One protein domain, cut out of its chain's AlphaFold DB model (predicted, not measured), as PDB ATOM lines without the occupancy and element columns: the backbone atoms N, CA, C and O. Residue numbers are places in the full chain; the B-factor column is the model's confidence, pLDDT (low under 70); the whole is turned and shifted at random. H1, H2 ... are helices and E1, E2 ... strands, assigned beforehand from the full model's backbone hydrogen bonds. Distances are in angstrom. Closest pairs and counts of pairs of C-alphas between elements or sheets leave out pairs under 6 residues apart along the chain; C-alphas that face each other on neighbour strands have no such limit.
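What this domain is: This is residues 16 to 82 of the 95 residues of an uncharacterized protein of Streptomyces pseudovenezuelae (UniProt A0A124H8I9). A small sheet of three strands makes a wall, with the short helix H2 packed over one of its faces and the longer helix H1 beside H2, packed mainly by the edge strand E2. After H2 the printed part winds through residues 72 to 80 and folds back, and residues 81 to 82 pair antiparallel with residues 61 to 62 of E3. There are 67 residues, with two named helices and three named strands in the order H1, E1, E2, E3, H2, and the sheet is mixed, ordered E2, E1, E3. The class is mixed, helices and strands; the whole is compact, with a radius of gyration of the C-alphas of 11.4 A and spans of 34 by 23 by 21 A.

Where its parts are: In the sheet, E1 is residues 35 to 39, 12.0 A from first to last C-alpha, and E2 is residues 46 to 48, 6.6 A. E3, residues 58 to 62, is 13.7 A long and starts with C-alpha 58 at (29.801, -38.870, 29.102). H1 is residues 16 to 29, 19.8 A long, with C-alpha 16 at (8.941, -36.219, 23.588). H2 is residues 64 to 71, 10.8 A long, and ends with C-alpha 71 at (19.982, -44.068, 21.054).

How they stand to each other: E1 is the inner strand. E1 and E3 are parallel, their directions 16 degrees apart, with N 36 and O 58 within hydrogen-bond range at 2.8 A and N 60 and O 36 at 3.0 A. E1 and E2 form a hairpin, antiparallel at 155 degrees, with N 37 and O 46 at 2.8 A and N 35 and O 48 at 3.0 A. The edge strands E2 and E3 are apart. H2 is on the sheet at a height over the sheet of 10.0 A, over E1 and only just over E3, on which 3 of its C-alphas fall. It runs along the strands, at 17 degrees to E1 on the local plane. The closest C-alphas of E1 and H2 are those of Leu 39 and Ala 64, 5.6 A apart. H1 is on the sheet too but only grazes it, with residues 20 to 29; the closest C-alphas of H1 and E2 are those of Ala 24 and Leu 48, 4.9 A apart. H1 and H2 touch, with the C-alphas of Leu 20 and Val 68 closest at 7.5 A. They run the same way at a shallow tilt of 34 degrees, only just short of steep. In H1 and H2 every O i to N i+4 pair is within hydrogen-bond range.

The domain as a whole: The two C-alphas farthest apart are those of Asp 54 and Gly 78, at 34.2 A. The printed part has no cut. The links from H1 to E1 and from E3 to H2 are tight, those from E1 to E2 and from E2 to E3 are short, and no link is long. The mean pLDDT of the printed part is 91.8, and residue 53 alone is under 70.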
ATOM      1  N   LEU A  16       7.510 -36.281  23.300       84.56
ATOM      2  CA  LEU A  16       8.941 -36.219  23.588       84.56
ATOM      3  C   LEU A  16       9.265 -36.400  25.084       84.56
ATOM      4  O   LEU A  16      10.150 -37.205  25.377       84.56
ATOM      5  N   PRO A  17       8.553 -35.768  26.042       87.62
ATOM      6  CA  PRO A  17       8.830 -35.981  27.463       87.62
ATOM      7  C   PRO A  17       8.691 -37.451  27.885       87.62
ATOM      8  O   PRO A  17       9.556 -37.981  28.583       87.62
ATOM      9  N   ASP A  18       7.653 -38.140  27.399       87.75
ATOM     10  CA  ASP A  18       7.440 -39.566  27.666       87.75
ATOM     11  C   ASP A  18       8.551 -40.431  27.056       87.75
ATOM     12  O   ASP A  18       9.040 -41.372  27.689       87.75
ATOM     13  N   ALA A  19       8.996 -40.099  25.838       89.69
ATOM     14  CA  ALA A  19      10.094 -40.797  25.177       89.69
ATOM     15  C   ALA A  19      11.417 -40.651  25.948       89.69
ATOM     16  O   ALA A  19      12.136 -41.638  26.121       89.69
ATOM     17  N   LEU A  20      11.724 -39.453  26.456       93.44
ATOM     18  CA  LEU A  20      12.920 -39.204  27.269       93.44
ATOM     19  C   LEU A  20      12.863 -39.943  28.609       93.44
ATOM     20  O   LEU A  20      13.849 -40.565  29.007       93.44
ATOM     21  N   ALA A  21      11.704 -39.946  29.273       93.00
ATOM     22  CA  ALA A  21      11.506 -40.697  30.509       93.00
ATOM     23  C   ALA A  21      11.703 -42.208  30.294       93.00
ATOM     24  O   ALA A  21      12.388 -42.876  31.077       93.00
ATOM     25  N   LEU A  22      11.157 -42.749  29.200       93.25
ATOM     26  CA  LEU A  22      11.340 -44.151  28.831       93.25
ATOM     27  C   LEU A  22      12.804 -44.472  28.511       93.25
ATOM     28  O   LEU A  22      13.300 -45.528  28.914       93.25
ATOM     29  N   LEU A  23      13.503 -43.575  27.815       94.81
ATOM     30  CA  LEU A  23      14.914 -43.739  27.483       94.81
ATOM     31  C   LEU A  23      15.791 -43.753  28.743       94.81
ATOM     32  O   LEU A  23      16.621 -44.652  28.904       94.81
ATOM     33  N   ALA A  24      15.573 -42.819  29.669       95.12
ATOM     34  CA  ALA A  24      16.287 -42.763  30.944       95.12
ATOM     35  C   ALA A  24      16.083 -44.032  31.768       95.12
ATOM     36  O   ALA A  24      17.044 -44.638  32.247       95.12
ATOM     37  N   ARG A  25      14.837 -44.501  31.861       94.81
ATOM     38  CA  ARG A  25      14.528 -45.761  32.534       94.81
ATOM     39  C   ARG A  25      15.221 -46.951  31.867       94.81
ATOM     40  O   ARG A  25      15.901 -47.714  32.546       94.81
ATOM     41  N   THR A  26      15.076 -47.091  30.551       94.56
ATOM     42  CA  THR A  26      15.606 -48.236  29.793       94.56
ATOM     43  C   THR A  26      17.130 -48.311  29.869       94.56
ATOM     44  O   THR A  26      17.693 -49.384  30.069       94.56
ATOM     45  N   THR A  27      17.817 -47.176  29.721       94.56
ATOM     46  CA  THR A  27      19.286 -47.122  29.782       94.56
ATOM     47  C   THR A  27      19.806 -47.438  31.179       94.56
ATOM     48  O   THR A  27      20.800 -48.152  31.304       94.56
ATOM     49  N   ARG A  28      19.103 -46.995  32.227       93.25
ATOM     50  CA  ARG A  28      19.430 -47.331  33.614       93.25
ATOM     51  C   ARG A  28      19.224 -48.811  33.921       93.25
ATOM     52  O   ARG A  28      20.116 -49.445  34.470       93.25
ATOM     53  N   GLU A  29      18.078 -49.376  33.541       92.88
ATOM     54  CA  GLU A  29      17.771 -50.800  33.756       92.88
ATOM     55  C   GLU A  29      18.770 -51.725  33.044       92.88
ATOM     56  O   GLU A  29      19.070 -52.810  33.535       92.88
ATOM     57  N   ARG A  30      19.323 -51.288  31.906       91.69
ATOM     58  CA  ARG A  30      20.342 -52.031  31.151       91.69
ATOM     59  C   ARG A  30      21.775 -51.808  31.638       91.69
ATOM     60  O   ARG A  30      22.678 -52.407  31.065       91.69
ATOM     61  N   GLY A  31      22.002 -50.942  32.629       91.81
ATOM     62  CA  GLY A  31      23.355 -50.556  33.042       91.81
ATOM     63  C   GLY A  31      24.164 -49.942  31.893       91.81
ATOM     64  O   GLY A  31      25.357 -50.202  31.757       91.81
ATOM     65  N   HIS A  32      23.498 -49.196  31.008       93.75
ATOM     66  CA  HIS A  32      24.138 -48.585  29.848       93.75
ATOM     67  C   HIS A  32      25.170 -47.531  30.280       93.75
ATOM     68  O   HIS A  32      25.132 -47.050  31.411       93.75
ATOM     69  N   LEU A  33      26.054 -47.129  29.361       92.62
ATOM     70  CA  LEU A  33      27.013 -46.041  29.567       92.62
ATOM     71  C   LEU A  33      26.354 -44.839  30.284       92.62
ATOM     72  O   LEU A  33      25.355 -44.329  29.760       92.62
ATOM     73  N   PRO A  34      26.911 -44.365  31.419       95.62
ATOM     74  CA  PRO A  34      26.430 -43.157  32.075       95.62
ATOM     75  C   PRO A  34      26.627 -41.937  31.177       95.62
ATOM     76  O   PRO A  34      27.735 -41.687  30.693       95.62
ATOM     77  N   LEU A  35      25.560 -41.164  30.981       97.00
ATOM     78  CA  LEU A  35      25.579 -39.962  30.154       97.00
ATOM     79  C   LEU A  35      24.711 -38.856  30.761       97.00
ATOM     80  O   LEU A  35      23.581 -39.100  31.183       97.00
ATOM     81  N   HIS A  36      25.236 -37.635  30.783       97.25
ATOM     82  CA  HIS A  36      24.487 -36.414  31.069       97.25
ATOM     83  C   HIS A  36      24.199 -35.686  29.753       97.25
ATOM     84  O   HIS A  36      25.128 -35.340  29.023       97.25
ATOM     85  N   ALA A  37      22.925 -35.474  29.441       97.69
ATOM     86  CA  ALA A  37      22.491 -34.765  28.248       97.69
ATOM     87  C   ALA A  37      21.982 -33.369  28.622       97.69
ATOM     88  O   ALA A  37      20.954 -33.242  29.284       97.69
ATOM     89  N   ASP A  38      22.704 -32.342  28.191       97.38
ATOM     90  CA  ASP A  38      22.271 -30.949  28.249       97.38
ATOM     91  C   ASP A  38      21.426 -30.688  26.993       97.38
ATOM     92  O   ASP A  38      21.965 -30.531  25.895       97.38
ATOM     93  N   LEU A  39      20.100 -30.766  27.143       95.69
ATOM     94  CA  LEU A  39      19.164 -30.705  26.022       95.69
ATOM     95  C   LEU A  39      18.541 -29.321  25.900       95.69
ATOM     96  O   LEU A  39      18.016 -28.820  26.884       95.69
ATOM     97  N   ASP A  40      18.502 -28.763  24.690       93.31
ATOM     98  CA  ASP A  40      17.888 -27.447  24.432       93.31
ATOM     99  C   ASP A  40      16.400 -27.396  24.834       93.31
ATOM    100  O   ASP A  40      15.856 -26.338  25.144       93.31
ATOM    101  N   ASP A  41      15.737 -28.557  24.827       91.69
ATOM    102  CA  ASP A  41      14.332 -28.730  25.190       91.69
ATOM    103  C   ASP A  41      14.084 -28.844  26.710       91.69
ATOM    104  O   ASP A  41      12.922 -28.882  27.124       91.69
ATOM    105  N   LEU A  42      15.130 -28.964  27.541       90.69
ATOM    106  CA  LEU A  42      15.020 -29.177  28.991       90.69
ATOM    107  C   LEU A  42      15.802 -28.128  29.792       90.69
ATOM    108  O   LEU A  42      16.941 -27.806  29.480       90.69
ATOM    109  N   ASP A  43      15.226 -27.684  30.911       90.88
ATOM    110  CA  ASP A  43      15.897 -26.756  31.834       90.88
ATOM    111  C   ASP A  43      16.999 -27.426  32.677       90.88
ATOM    112  O   ASP A  43      17.920 -26.762  33.155       90.88
ATOM    113  N   GLU A  44      16.911 -28.745  32.879       92.75
ATOM    114  CA  GLU A  44      17.876 -29.528  33.650       92.75
ATOM    115  C   GLU A  44      18.485 -30.659  32.810       92.75
ATOM    116  O   GLU A  44      17.786 -31.270  31.993       92.75
ATOM    117  N   PRO A  45      19.762 -31.019  33.046       94.31
ATOM    118  CA  PRO A  45      20.404 -32.100  32.310       94.31
ATOM    119  C   PRO A  45      19.721 -33.452  32.550       94.31
ATOM    120  O   PRO A  45      19.566 -33.901  33.694       94.31
ATOM    121  N   LEU A  46      19.393 -34.159  31.467       95.69
ATOM    122  CA  LEU A  46      18.848 -35.511  31.525       95.69
ATOM    123  C   LEU A  46      19.962 -36.517  31.831       95.69
ATOM    124  O   LEU A  46      20.978 -36.576  31.140       95.69
ATOM    125  N   ARG A  47      19.764 -37.352  32.854       95.75
ATOM    126  CA  ARG A  47      20.733 -38.381  33.259       95.75
ATOM    127  C   ARG A  47      20.316 -39.749  32.732       95.75
ATOM    128  O   ARG A  47      19.192 -40.189  32.968       95.75
ATOM    129  N   LEU A  48      21.235 -40.418  32.049       95.38
ATOM    130  CA  LEU A  48      21.042 -41.713  31.402       95.38
ATOM    131  C   LEU A  48      22.074 -42.731  31.891       95.38
ATOM    132  O   LEU A  48      23.153 -42.362  32.358       95.38
ATOM    133  N   GLY A  49      21.757 -44.014  31.705       93.12
ATOM    134  CA  GLY A  49      22.671 -45.119  31.991       93.12
ATOM    135  C   GLY A  49      22.853 -45.416  33.479       93.12
ATOM    136  O   GLY A  49      22.003 -45.089  34.314       93.12
ATOM    137  N   ASP A  50      23.955 -46.089  33.804       84.62
ATOM    138  CA  ASP A  50      24.299 -46.460  35.173       84.62
ATOM    139  C   ASP A  50      24.849 -45.267  35.964       84.62
ATOM    140  O   ASP A  50      26.046 -44.984  35.983       84.62
ATOM    141  N   THR A  51      23.955 -44.575  36.666       74.12
ATOM    142  CA  THR A  51      24.295 -43.426  37.512       74.12
ATOM    143  C   THR A  51      25.049 -43.794  38.797       74.12
ATOM    144  O   THR A  51      25.383 -42.890  39.558       74.12
ATOM    145  N   ALA A  52      25.241 -45.084  39.097       74.81
ATOM    146  CA  ALA A  52      25.926 -45.557  40.304       74.81
ATOM    147  C   ALA A  52      27.358 -46.061  40.038       74.81
ATOM    148  O   ALA A  52      28.058 -46.421  40.985       74.81
ATOM    149  N   GLY A  53      27.789 -46.097  38.774       69.88
ATOM    150  CA  GLY A  53      29.123 -46.548  38.387       69.88
ATOM    151  C   GLY A  53      30.240 -45.544  38.706       69.88
ATOM    152  O   GLY A  53      30.012 -44.348  38.847       69.88
ATOM    153  N   ASP A  54      31.478 -46.043  38.754       77.12
ATOM    154  CA  ASP A  54      32.697 -45.259  39.046       77.12
ATOM    155  C   ASP A  54      33.215 -44.469  37.818       77.12
ATOM    156  O   ASP A  54      34.186 -43.713  37.877       77.12
ATOM    157  N   ARG A  55      32.584 -44.655  36.650       84.25
ATOM    158  CA  ARG A  55      32.976 -43.982  35.406       84.25
ATOM    159  C   ARG A  55      32.440 -42.553  35.395       84.25
ATOM    160  O   ARG A  55      31.244 -42.337  35.570       84.25
ATOM    161  N   THR A  56      33.302 -41.586  35.074       90.69
ATOM    162  CA  THR A  56      32.870 -40.216  34.768       90.69
ATOM    163  C   THR A  56      31.835 -40.236  33.632       90.69
ATOM    164  O   THR A  56      32.153 -40.762  32.560       90.69
ATOM    165  N   PRO A  57      30.622 -39.683  33.830       94.88
ATOM    166  CA  PRO A  57      29.589 -39.687  32.803       94.88
ATOM    167  C   PRO A  57      30.045 -38.984  31.525       94.88
ATOM    168  O   PRO A  57      30.670 -37.921  31.578       94.88
ATOM    169  N   ALA A  58      29.690 -39.558  30.379       96.50
ATOM    170  CA  ALA A  58      29.801 -38.870  29.102       96.50
ATOM    171  C   ALA A  58      28.857 -37.659  29.063       96.50
ATOM    172  O   ALA A  58      27.901 -37.577  29.840       96.50
ATOM    173  N   ARG A  59      29.101 -36.725  28.143       97.38
ATOM    174  CA  ARG A  59      28.219 -35.579  27.911       97.38
ATOM    175  C   ARG A  59      27.707 -35.555  26.482       97.38
ATOM    176  O   ARG A  59      28.464 -35.830  25.553       97.38
ATOM    177  N   CYS A  60      26.436 -35.202  26.342       97.06
ATOM    178  CA  CYS A  60      25.798 -34.879  25.074       97.06
ATOM    179  C   CYS A  60      25.184 -33.484  25.171       97.06
ATOM    180  O   CYS A  60      24.548 -33.182  26.176       97.06
ATOM    181  N   ILE A  61      25.343 -32.669  24.133       97.62
ATOM    182  CA  ILE A  61      24.698 -31.356  24.018       97.62
ATOM    183  C   ILE A  61      23.957 -31.298  22.681       97.62
ATOM    184  O   ILE A  61      24.520 -31.716  21.666       97.62
ATOM    185  N   GLY A  62      22.714 -30.816  22.677       95.38
ATOM    186  CA  GLY A  62      21.899 -30.628  21.470       95.38
ATOM    187  C   GLY A  62      20.403 -30.802  21.731       95.38
ATOM    188  O   GLY A  62      19.959 -30.798  22.874       95.38
ATOM    189  N   ASP A  63      19.608 -31.007  20.681       94.25
ATOM    190  CA  ASP A  63      18.164 -31.202  20.833       94.25
ATOM    191  C   ASP A  63      17.798 -32.630  21.276       94.25
ATOM    192  O   ASP A  63      18.444 -33.631  20.930       94.25
ATOM    193  N   ALA A  64      16.696 -32.746  22.008       93.56
ATOM    194  CA  ALA A  64      16.207 -34.015  22.526       93.56
ATOM    195  C   ALA A  64      15.857 -35.016  21.414       93.56
ATOM    196  O   ALA A  64      16.065 -36.225  21.564       93.56
ATOM    197  N   ALA A  65      15.375 -34.538  20.264       92.06
ATOM    198  CA  ALA A  65      15.063 -35.402  19.131       92.06
ATOM    199  C   ALA A  65      16.332 -36.058  18.547       92.06
ATOM    200  O   ALA A  65      16.282 -37.204  18.088       92.06
ATOM    201  N   THR A  66      17.471 -35.365  18.576       94.00
ATOM    202  CA  THR A  66      18.781 -35.903  18.186       94.00
ATOM    203  C   THR A  66      19.258 -36.964  19.162       94.00
ATOM    204  O   THR A  66      19.667 -38.041  18.725       94.00
ATOM    205  N   LEU A  67      19.111 -36.733  20.469       95.56
ATOM    206  CA  LEU A  67      19.429 -37.736  21.487       95.56
ATOM    207  C   LEU A  67      18.643 -39.039  21.265       95.56
ATOM    208  O   LEU A  67      19.227 -40.124  21.249       95.56
ATOM    209  N   VAL A  68      17.330 -38.954  21.022       93.75
ATOM    210  CA  VAL A  68      16.505 -40.147  20.766       93.75
ATOM    211  C   VAL A  68      16.947 -40.873  19.487       93.75
ATOM    212  O   VAL A  68      16.948 -42.107  19.438       93.75
ATOM    213  N   ARG A  69      17.369 -40.143  18.447       93.19
ATOM    214  CA  ARG A  69      17.910 -40.743  17.216       93.19
ATOM    215  C   ARG A  69      19.223 -41.482  17.457       93.19
ATOM    216  O   ARG A  69      19.333 -42.624  17.017       93.19
ATOM    217  N   LEU A  70      20.157 -40.886  18.201       95.19
ATOM    218  CA  LEU A  70      21.426 -41.523  18.575       95.19
ATOM    219  C   LEU A  70      21.182 -42.856  19.295       95.19
ATOM    220  O   LEU A  70      21.708 -43.890  18.887       95.19
ATOM    221  N   TYR A  71      20.298 -42.857  20.295       95.12
ATOM    222  CA  TYR A  71      19.982 -44.068  21.054       95.12
ATOM    223  C   TYR A  71      19.196 -45.117  20.256       95.12
ATOM    224  O   TYR A  71      19.280 -46.306  20.552       95.12
ATOM    225  N   SER A  72      18.455 -44.713  19.223       91.69
ATOM    226  CA  SER A  72      17.696 -45.631  18.361       91.69
ATOM    227  C   SER A  72      18.447 -46.082  17.100       91.69
ATOM    228  O   SER A  72      17.848 -46.730  16.233       91.69
ATOM    229  N   GLY A  73      19.730 -45.726  16.968       91.12
ATOM    230  CA  GLY A  73      20.540 -46.051  15.791       91.12
ATOM    231  C   GLY A  73      20.004 -45.405  14.510       91.12
ATOM    232  O   GLY A  73      20.079 -45.986  13.429       91.12
ATOM    233  N   ARG A  74      19.367 -44.234  14.624       90.75
ATOM    234  CA  ARG A  74      18.802 -43.497  13.489       90.75
ATOM    235  C   ARG A  74      19.757 -42.403  13.014       90.75
ATOM    236  O   ARG A  74      20.446 -41.807  13.840       90.75
ATOM    237  N   PRO A  75      19.759 -42.080  11.707       89.19
ATOM    238  CA  PRO A  75      20.598 -41.013  11.181       89.19
ATOM    239  C   PRO A  75      20.301 -39.651  11.822       89.19
ATOM    240  O   PRO A  75      19.142 -39.306  12.102       89.19
ATOM    241  N   VAL A  76      21.370 -38.878  12.009       90.00
ATOM    242  CA  VAL A  76      21.386 -37.528  12.604       90.00
ATOM    243  C   VAL A  76      21.941 -36.477  11.632       90.00
ATOM    244  O   VAL A  76      22.369 -35.405  12.048       90.00
ATOM    245  N   GLU A  77      21.962 -36.772  10.329       86.00
ATOM    246  CA  GLU A  77      22.512 -35.862   9.319       86.00
ATOM    247  C   GLU A  77      21.807 -34.497   9.348       86.00
ATOM    248  O   GLU A  77      20.583 -34.406   9.465       86.00
ATOM    249  N   GLY A  78      22.599 -33.425   9.252       85.19
ATOM    250  CA  GLY A  78      22.101 -32.048   9.283       85.19
ATOM    251  C   GLY A  78      21.697 -31.535  10.668       85.19
ATOM    252  O   GLY A  78      21.167 -30.430  10.756       85.19
ATOM    253  N   ARG A  79      21.942 -32.300  11.741       88.62
ATOM    254  CA  ARG A  79      21.677 -31.878  13.122       88.62
ATOM    255  C   ARG A  79      22.967 -31.527  13.850       88.62
ATOM    256  O   ARG A  79      23.970 -32.223  13.705       88.62
ATOM    257  N   ALA A  80      22.926 -30.454  14.632       91.06
ATOM    258  CA  ALA A  80      24.045 -30.035  15.462       91.06
ATOM    259  C   ALA A  80      23.953 -30.724  16.826       91.06
ATOM    260  O   ALA A  80      22.934 -30.628  17.503       91.06
ATOM    261  N   TYR A  81      25.011 -31.432  17.206       95.94
ATOM    262  CA  TYR A  81      25.167 -31.992  18.542       95.94
ATOM    263  C   TYR A  81      26.650 -32.178  18.853       95.94
ATOM    264  O   TYR A  81      27.478 -32.309  17.948       95.94
ATOM    265  N   GLU A  82      26.971 -32.228  20.139       97.50
ATOM    266  CA  GLU A  82      28.320 -32.480  20.633       97.50
ATOM    267  C   GLU A  82      28.323 -33.691  21.561       97.50
ATOM    268  O   GLU A  82      27.408 -33.873  22.365       97.50
TER     269      GLU A  82